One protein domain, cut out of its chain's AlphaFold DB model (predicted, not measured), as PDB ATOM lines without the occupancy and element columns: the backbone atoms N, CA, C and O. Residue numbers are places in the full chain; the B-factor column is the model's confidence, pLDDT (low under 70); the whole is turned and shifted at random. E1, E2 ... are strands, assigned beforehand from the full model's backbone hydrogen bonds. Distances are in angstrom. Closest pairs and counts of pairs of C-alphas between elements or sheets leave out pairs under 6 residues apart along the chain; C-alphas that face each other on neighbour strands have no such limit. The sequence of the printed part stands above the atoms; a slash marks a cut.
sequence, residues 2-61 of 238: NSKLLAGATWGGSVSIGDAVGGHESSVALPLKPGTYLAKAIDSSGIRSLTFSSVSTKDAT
ATOM      1  N   ASN A   2     -15.850  14.579 -41.883       91.06
ATOM      2  CA  ASN A   2     -17.289  14.400 -41.711       91.06
ATOM      3  C   ASN A   2     -17.715  14.804 -40.289       91.06
ATOM      4  O   ASN A   2     -17.027  14.501 -39.316       91.06
ATOM      5  N   SER A   3     -18.853  15.487 -40.187       90.75
ATOM      6  CA  SER A   3     -19.551  15.777 -38.936       90.75
ATOM      7  C   SER A   3     -20.929  15.134 -38.978       90.75
ATOM      8  O   SER A   3     -21.616  15.232 -39.996       90.75
ATOM      9  N   LYS A   4     -21.390  14.569 -37.857       87.75
ATOM     10  CA  LYS A   4     -22.753  14.022 -37.747       87.75
ATOM     11  C   LYS A   4     -23.853  15.081 -37.905       87.75
ATOM     12  O   LYS A   4     -25.008  14.750 -38.166       87.75
ATOM     13  N   LEU A   5     -23.519  16.360 -37.724       88.31
ATOM     14  CA  LEU A   5     -24.478  17.459 -37.778       88.31
ATOM     15  C   LEU A   5     -24.903  17.750 -39.223       88.31
ATOM     16  O   LEU A   5     -24.070  17.867 -40.119       88.31
ATOM     17  N   LEU A   6     -26.209  17.928 -39.445       87.19
ATOM     18  CA  LEU A   6     -26.771  18.334 -40.745       87.19
ATOM     19  C   LEU A   6     -26.748  19.853 -40.970       87.19
ATOM     20  O   LEU A   6     -26.904  20.311 -42.097       87.19
ATOM     21  N   ALA A   7     -26.585  20.634 -39.904       86.56
ATOM     22  CA  ALA A   7     -26.440  22.083 -39.956       86.56
ATOM     23  C   ALA A   7     -25.497  22.532 -38.832       86.56
ATOM     24  O   ALA A   7     -25.459  21.900 -37.778       86.56
ATOM     25  N   GLY A   8     -24.745  23.614 -39.051       86.62
ATOM     26  CA  GLY A   8     -23.826  24.151 -38.041       86.62
ATOM     27  C   GLY A   8     -22.572  23.304 -37.793       86.62
ATOM     28  O   GLY A   8     -21.963  23.429 -36.737       86.62
ATOM     29  N   ALA A   9     -22.185  22.442 -38.741       87.69
ATOM     30  CA  ALA A   9     -20.941  21.684 -38.646       87.69
ATOM     31  C   ALA A   9     -19.723  22.624 -38.620       87.69
ATOM     32  O   ALA A   9     -19.621  23.551 -39.426       87.69
ATOM     33  N   THR A  10     -18.789  22.362 -37.706       89.06
ATOM     34  CA  THR A  10     -17.517  23.082 -37.582       89.06
ATOM     35  C   THR A  10     -16.357  22.149 -37.911       89.06
ATOM     36  O   THR A  10     -16.471  20.930 -37.778       89.06
ATOM     37  N   TRP A  11     -15.219  22.708 -38.331       87.00
ATOM     38  CA  TRP A  11     -14.032  21.907 -38.645       87.00
ATOM     39  C   TRP A  11     -13.520  21.131 -37.424       87.00
ATOM     40  O   TRP A  11     -13.373  19.919 -37.507       87.00
ATOM     41  N   GLY A  12     -13.343  21.808 -36.281       84.38
ATOM     42  CA  GLY A  12     -12.893  21.175 -35.037       84.38
ATOM     43  C   GLY A  12     -13.899  20.189 -34.431       84.38
ATOM     44  O   GLY A  12     -13.517  19.383 -33.597       84.38
ATOM     45  N   GLY A  13     -15.170  20.235 -34.850       85.94
ATOM     46  CA  GLY A  13     -16.221  19.282 -34.467       85.94
ATOM     47  C   GLY A  13     -16.433  18.143 -35.475       85.94
ATOM     48  O   GLY A  13     -17.508  17.536 -35.515       85.94
ATOM     49  N   SER A  14     -15.473  17.933 -36.376       88.44
ATOM     50  CA  SER A  14     -15.520  16.923 -37.433       88.44
ATOM     51  C   SER A  14     -14.352  15.955 -37.291       88.44
ATOM     52  O   SER A  14     -13.303  16.322 -36.777       88.44
ATOM     53  N   VAL A  15     -14.513  14.745 -37.818       90.06
ATOM     54  CA  VAL A  15     -13.463  13.713 -37.857       90.06
ATOM     55  C   VAL A  15     -13.060  13.423 -39.300       90.06
ATOM     56  O   VAL A  15     -13.805  13.740 -40.239       90.06
ATOM     57  N   SER A  16     -11.884  12.846 -39.531       90.31
ATOM     58  CA  SER A  16     -11.517  12.407 -40.881       90.31
ATOM     59  C   SER A  16     -12.485  11.325 -41.377       90.31
ATOM     60  O   SER A  16     -13.085  10.610 -40.584       90.31
ATOM     61  N   ILE A  17     -12.669  11.206 -42.697       87.38
ATOM     62  CA  ILE A  17     -13.511  10.162 -43.337       87.38
ATOM     63  C   ILE A  17     -12.798   9.512 -44.543       87.38
ATOM     64  O   ILE A  17     -13.401   8.853 -45.382       87.38
ATOM     65  N   GLY A  18     -11.498   9.766 -44.668       84.62
ATOM     66  CA  GLY A  18     -10.662   9.394 -45.802       84.62
ATOM     67  C   GLY A  18      -9.362  10.192 -45.791       84.62
ATOM     68  O   GLY A  18      -9.191  11.089 -44.957       84.62
ATOM     69  N   ASP A  19      -8.474   9.862 -46.720       83.75
ATOM     70  CA  ASP A  19      -7.147  10.465 -46.808       83.75
ATOM     71  C   ASP A  19      -7.153  11.799 -47.565       83.75
ATOM     72  O   ASP A  19      -8.108  12.160 -48.263       83.75
ATOM     73  N   ALA A  20      -6.064  12.553 -47.410       84.00
ATOM     74  CA  ALA A  20      -5.851  13.780 -48.159       84.00
ATOM     75  C   ALA A  20      -5.706  13.478 -49.660       84.00
ATOM     76  O   ALA A  20      -4.948  12.601 -50.068       84.00
ATOM     77  N   VAL A  21      -6.430  14.242 -50.473       87.31
ATOM     78  CA  VAL A  21      -6.455  14.104 -51.932       87.31
ATOM     79  C   VAL A  21      -5.278  14.864 -52.531       87.31
ATOM     80  O   VAL A  21      -5.015  16.008 -52.150       87.31
ATOM     81  N   GLY A  22      -4.564  14.246 -53.473       86.12
ATOM     82  CA  GLY A  22      -3.444  14.901 -54.142       86.12
ATOM     83  C   GLY A  22      -3.913  16.103 -54.964       86.12
ATOM     84  O   GLY A  22      -4.957  16.049 -55.600       86.12
ATOM     85  N   GLY A  23      -3.121  17.177 -55.042       81.38
ATOM     86  CA  GLY A  23      -3.499  18.379 -55.810       81.38
ATOM     87  C   GLY A  23      -3.682  18.162 -57.324       81.38
ATOM     88  O   GLY A  23      -4.161  19.051 -58.021       81.38
ATOM     89  N   HIS A  24      -3.296  16.991 -57.837       84.06
ATOM     90  CA  HIS A  24      -3.524  16.561 -59.217       84.06
ATOM     91  C   HIS A  24      -4.852  15.803 -59.407       84.06
ATOM     92  O   HIS A  24      -5.256  15.558 -60.543       84.06
ATOM     93  N   GLU A  25      -5.532  15.436 -58.321       85.94
ATOM     94  CA  GLU A  25      -6.818  14.745 -58.324       85.94
ATOM     95  C   GLU A  25      -7.942  15.744 -58.027       85.94
ATOM     96  O   GLU A  25      -7.902  16.502 -57.060       85.94
ATOM     97  N   SER A  26      -8.980  15.751 -58.864       83.00
ATOM     98  CA  SER A  26     -10.132  16.653 -58.710       83.00
ATOM     99  C   SER A  26     -11.346  15.997 -58.047       83.00
ATOM    100  O   SER A  26     -12.389  16.634 -57.905       83.00
ATOM    101  N   SER A  27     -11.256  14.713 -57.697       84.94
ATOM    102  CA  SER A  27     -12.364  13.946 -57.126       84.94
ATOM    103  C   SER A  27     -11.861  12.794 -56.269       84.94
ATOM    104  O   SER A  27     -10.939  12.094 -56.675       84.94
ATOM    105  N   VAL A  28     -12.539  12.548 -55.149       86.38
ATOM    106  CA  VAL A  28     -12.333  11.389 -54.275       86.38
ATOM    107  C   VAL A  28     -13.685  10.761 -53.952       86.38
ATOM    108  O   VAL A  28     -14.680  11.469 -53.789       86.38
ATOM    109  N   ALA A  29     -13.731   9.435 -53.878       88.06
ATOM    110  CA  ALA A  29     -14.903   8.711 -53.407       88.06
ATOM    111  C   ALA A  29     -14.781   8.489 -51.894       88.06
ATOM    112  O   ALA A  29     -13.779   7.953 -51.429       88.06
ATOM    113  N   LEU A  30     -15.801   8.896 -51.141       87.31
ATOM    114  CA  LEU A  30     -15.874   8.709 -49.692       87.31
ATOM    115  C   LEU A  30     -17.076   7.818 -49.347       87.31
ATOM    116  O   LEU A  30     -18.080   7.865 -50.068       87.31
ATOM    117  N   PRO A  31     -17.010   7.025 -48.263       85.50
ATOM    118  CA  PRO A  31     -18.155   6.259 -47.781       85.50
ATOM    119  C   PRO A  31     -19.357   7.168 -47.499       85.50
ATOM    120  O   PRO A  31     -19.191   8.250 -46.941       85.50
ATOM    121  N   LEU A  32     -20.569   6.728 -47.857       85.31
ATOM    122  CA  LEU A  32     -21.799   7.500 -47.658       85.31
ATOM    123  C   LEU A  32     -22.291   7.416 -46.207       85.31
ATOM    124  O   LEU A  32     -23.166   6.628 -45.882       85.31
ATOM    125  N   LYS A  33     -21.776   8.281 -45.344       86.62
ATOM    126  CA  LYS A  33     -22.308   8.539 -43.999       86.62
ATOM    127  C   LYS A  33     -23.285   9.721 -43.975       86.62
ATOM    128  O   LYS A  33     -23.036  10.710 -44.677       86.62
ATOM    129  N   PRO A  34     -24.351   9.666 -43.154       85.94
ATOM    130  CA  PRO A  34     -25.197  10.826 -42.892       85.94
ATOM    131  C   PRO A  34     -24.391  11.933 -42.203       85.94
ATOM    132  O   PRO A  34     -23.467  11.662 -41.437       85.94
ATOM    133  N   GLY A  35     -24.759  13.185 -42.463       89.69
ATOM    134  CA  GLY A  35     -24.118  14.358 -41.873       89.69
ATOM    135  C   GLY A  35     -23.536  15.301 -42.918       89.69
ATOM    136  O   GLY A  35     -23.951  15.310 -44.080       89.69
ATOM    137  N   THR A  36     -22.586  16.127 -42.496       91.06
ATOM    138  CA  THR A  36     -21.934  17.137 -43.331       91.06
ATOM    139  C   THR A  36     -20.503  16.728 -43.632       91.06
ATOM    140  O   THR A  36     -19.733  16.436 -42.724       91.06
ATOM    141  N   TYR A  37     -20.131  16.729 -44.908       91.12
ATOM    142  CA  TYR A  37     -18.763  16.558 -45.384       91.12
ATOM    143  C   TYR A  37     -18.121  17.925 -45.501       91.12
ATOM    144  O   TYR A  37     -18.727  18.832 -46.067       91.12
ATOM    145  N   LEU A  38     -16.903  18.061 -44.984       91.19
ATOM    146  CA  LEU A  38     -16.135  19.296 -45.018       91.19
ATOM    147  C   LEU A  38     -14.805  19.049 -45.727       91.19
ATOM    148  O   LEU A  38     -14.133  18.037 -45.481       91.19
ATOM    149  N   ALA A  39     -14.417  20.008 -46.566       90.50
ATOM    150  CA  ALA A  39     -13.149  20.029 -47.275       90.50
ATOM    151  C   ALA A  39     -12.460  21.390 -47.112       90.50
ATOM    152  O   ALA A  39     -13.087  22.442 -47.270       90.50
ATOM    153  N   LYS A  40     -11.157  21.354 -46.825       89.00
ATOM    154  CA  LYS A  40     -10.247  22.502 -46.861       89.00
ATOM    155  C   LYS A  40      -9.170  22.242 -47.903       89.00
ATOM    156  O   LYS A  40      -8.743  21.101 -48.069       89.00
ATOM    157  N   ALA A  41      -8.749  23.295 -48.593       87.50
ATOM    158  CA  ALA A  41      -7.595  23.217 -49.476       87.50
ATOM    159  C   ALA A  41      -6.316  23.333 -48.643       87.50
ATOM    160  O   ALA A  41      -6.306  24.045 -47.637       87.50
ATOM    161  N   ILE A  42      -5.261  22.645 -49.070       86.31
ATOM    162  CA  ILE A  42      -3.924  22.738 -48.485       86.31
ATOM    163  C   ILE A  42      -2.994  23.246 -49.581       86.31
ATOM    164  O   ILE A  42      -3.029  22.731 -50.702       86.31
ATOM    165  N   ASP A  43      -2.220  24.287 -49.291       84.69
ATOM    166  CA  ASP A  43      -1.231  24.809 -50.230       84.69
ATOM    167  C   ASP A  43       0.056  23.962 -50.248       84.69
ATOM    168  O   ASP A  43       0.220  22.996 -49.500       84.69
ATOM    169  N   SER A  44       1.005  24.312 -51.118       82.69
ATOM    170  CA  SER A  44       2.294  23.608 -51.210       82.69
ATOM    171  C   SER A  44       3.163  23.729 -49.954       82.69
ATOM    172  O   SER A  44       4.135  22.990 -49.822       82.69
ATOM    173  N   SER A  45       2.845  24.673 -49.069       82.31
ATOM    174  CA  SER A  45       3.535  24.904 -47.800       82.31
ATOM    175  C   SER A  45       2.890  24.125 -46.647       82.31
ATOM    176  O   SER A  45       3.364  24.220 -45.519       82.31
ATOM    177  N   GLY A  46       1.829  23.351 -46.911       77.50
ATOM    178  CA  GLY A  46       1.103  22.581 -45.901       77.50
ATOM    179  C   GLY A  46       0.045  23.385 -45.143       77.50
ATOM    180  O   GLY A  46      -0.558  22.858 -44.211       77.50
ATOM    181  N   ILE A  47      -0.222  24.633 -45.542       79.81
ATOM    182  CA  ILE A  47      -1.149  25.521 -44.838       79.81
ATOM    183  C   ILE A  47      -2.568  25.304 -45.356       79.81
ATOM    184  O   ILE A  47      -2.833  25.294 -46.562       79.81
ATOM    185  N   ARG A  48      -3.504  25.144 -44.421       84.88
ATOM    186  CA  ARG A  48      -4.928  24.954 -44.709       84.88
ATOM    187  C   ARG A  48      -5.631  26.275 -44.994       84.88
ATOM    188  O   ARG A  48      -5.349  27.301 -44.382       84.88
ATOM    189  N   SER A  49      -6.646  26.231 -45.853       85.50
ATOM    190  CA  SER A  49      -7.531  27.372 -46.074       85.50
ATOM    191  C   SER A  49      -8.258  27.790 -44.785       85.50
ATOM    192  O   SER A  49      -8.706  26.955 -43.989       85.50
ATOM    193  N   LEU A  50      -8.430  29.104 -44.600       81.75
ATOM    194  CA  LEU A  50      -9.158  29.667 -43.453       81.75
ATOM    195  C   LEU A  50     -10.610  29.170 -43.418       81.75
ATOM    196  O   LEU A  50     -11.111  28.733 -42.383       81.75
ATOM    197  N   THR A  51     -11.267  29.174 -44.576       86.06
ATOM    198  CA  THR A  51     -12.633  28.680 -44.756       86.06
ATOM    199  C   THR A  51     -12.643  27.236 -45.256       86.06
ATOM    200  O   THR A  51     -11.671  26.754 -45.840       86.06
ATOM    201  N   PHE A  52     -13.754  26.537 -45.022       88.12
ATOM    202  CA  PHE A  52     -14.027  25.211 -45.574       88.12
ATOM    203  C   PHE A  52     -15.223  25.271 -46.530       88.12
ATOM    204  O   PHE A  52     -16.098  26.125 -46.397       88.12
ATOM    205  N   SER A  53     -15.267  24.340 -47.480       90.56
ATOM    206  CA  SER A  53     -16.465  24.034 -48.265       90.56
ATOM    207  C   SER A  53     -17.172  22.829 -47.650       90.56
ATOM    208  O   SER A  53     -16.509  21.950 -47.093       90.56
ATOM    209  N   SER A  54     -18.503  22.777 -47.731       91.88
ATOM    210  CA  SER A  54     -19.275  21.697 -47.120       91.88
ATOM    211  C   SER A  54     -20.478  21.242 -47.936       91.88
ATOM    212  O   SER A  54     -21.144  22.055 -48.574       91.88
ATOM    213  N   VAL A  55     -20.810  19.956 -47.831       90.81
ATOM    214  CA  VAL A  55     -22.027  19.356 -48.393       90.81
ATOM    215  C   VAL A  55     -22.669  18.424 -47.370       90.81
ATOM    216  O   VAL A  55     -21.998  17.571 -46.796       90.81
ATOM    217  N   SER A  56     -23.968  18.581 -47.122       89.81
ATOM    218  CA  SER A  56     -24.722  17.730 -46.194       89.81
ATOM    219  C   SER A  56     -25.549  16.684 -46.935       89.81
ATOM    220  O   SER A  56     -26.214  17.009 -47.919       89.81
ATOM    221  N   THR A  57     -25.584  15.461 -46.419       87.38
ATOM    222  CA  THR A  57     -26.436  14.371 -46.906       87.38
ATOM    223  C   THR A  57     -27.153  13.709 -45.737       87.38
ATOM    224  O   THR A  57     -26.606  13.590 -44.642       87.38
ATOM    225  N   LYS A  58     -28.395  13.279 -45.952       81.00
ATOM    226  CA  LYS A  58     -29.194  12.599 -44.920       81.00
ATOM    227  C   LYS A  58     -28.962  11.087 -44.868       81.00
ATOM    228  O   LYS A  58     -29.619  10.431 -44.073       81.00
ATOM    229  N   ASP A  59     -28.030  10.582 -45.684       68.81
ATOM    230  CA  ASP A  59     -27.976   9.181 -46.113       68.81
ATOM    231  C   ASP A  59     -29.292   8.790 -46.819       68.81
ATOM    232  O   ASP A  59     -30.395   9.185 -46.437       68.81
ATOM    233  N   ALA A  60     -29.194   8.115 -47.956       62.22
ATOM    234  CA  ALA A  60     -30.361   7.769 -48.758       62.22
ATOM    235  C   ALA A  60     -30.213   6.323 -49.201       62.22
ATOM    236  O   ALA A  60     -29.503   6.021 -50.156       62.22
ATOM    237  N   THR A  61     -30.900   5.434 -48.489       71.38
ATOM    238  CA  THR A  61     -30.969   4.014 -48.817       71.38
ATOM    239  C   THR A  61     -32.421   3.588 -48.992       71.38
ATOM    240  O   THR A  61     -33.317   4.072 -48.303       71.38
TER     241      THR A  61
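AT A GLANCE: This is residues 2 to 61 of the 238 residues of an uncharacterized protein of marine sediment metagenome (UniProt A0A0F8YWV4). There is little regular structure here: one short hairpin of two antiparallel strands, E1 then E2, with long loops, residues 2 to 34 and 40 to 52, making up most of the rest and E2 left bare on one side. Residues 2 to 34 loop out before E1, with residues 2 to 3 paired antiparallel to residues 36 to 37 of E1, and the hairpin's long link, residues 40 to 52, reaches to one end of the elongated outline. The printed part has 60 residues, no named helix and an all-strand class, though the named elements hold only 10 residues. It is only just compact, close to loose, with a radius of gyration of the C-alphas of 12.1 A, and spans 38 by 22 by 14 A.

HOW THE PARTS SIT: E1, residues 35 to 39, and E2, residues 53 to 57, form a hairpin, antiparallel at 157 degrees between directions. C-alphas 36 and 56 face each other at 4.0 A. N 37 and O 55 are within hydrogen-bond range at 2.8 A, as are N 53 and O 39 at 2.9 A.

IN THESE COORDINATES: E1 runs 13.5 A from C-alpha 35 at (-24.118, 14.358, -41.873). E2 runs 14.0 A to C-alpha 57 at (-26.436, 14.371, -46.906).

THE WHOLE: The C-alphas farthest apart, of Ser 45 and Thr 61, are 40.3 A apart. The printed part has no cut. The link from E1 to E2 is long, with 13 residues. Residues 59 to 60 have pLDDT under 70.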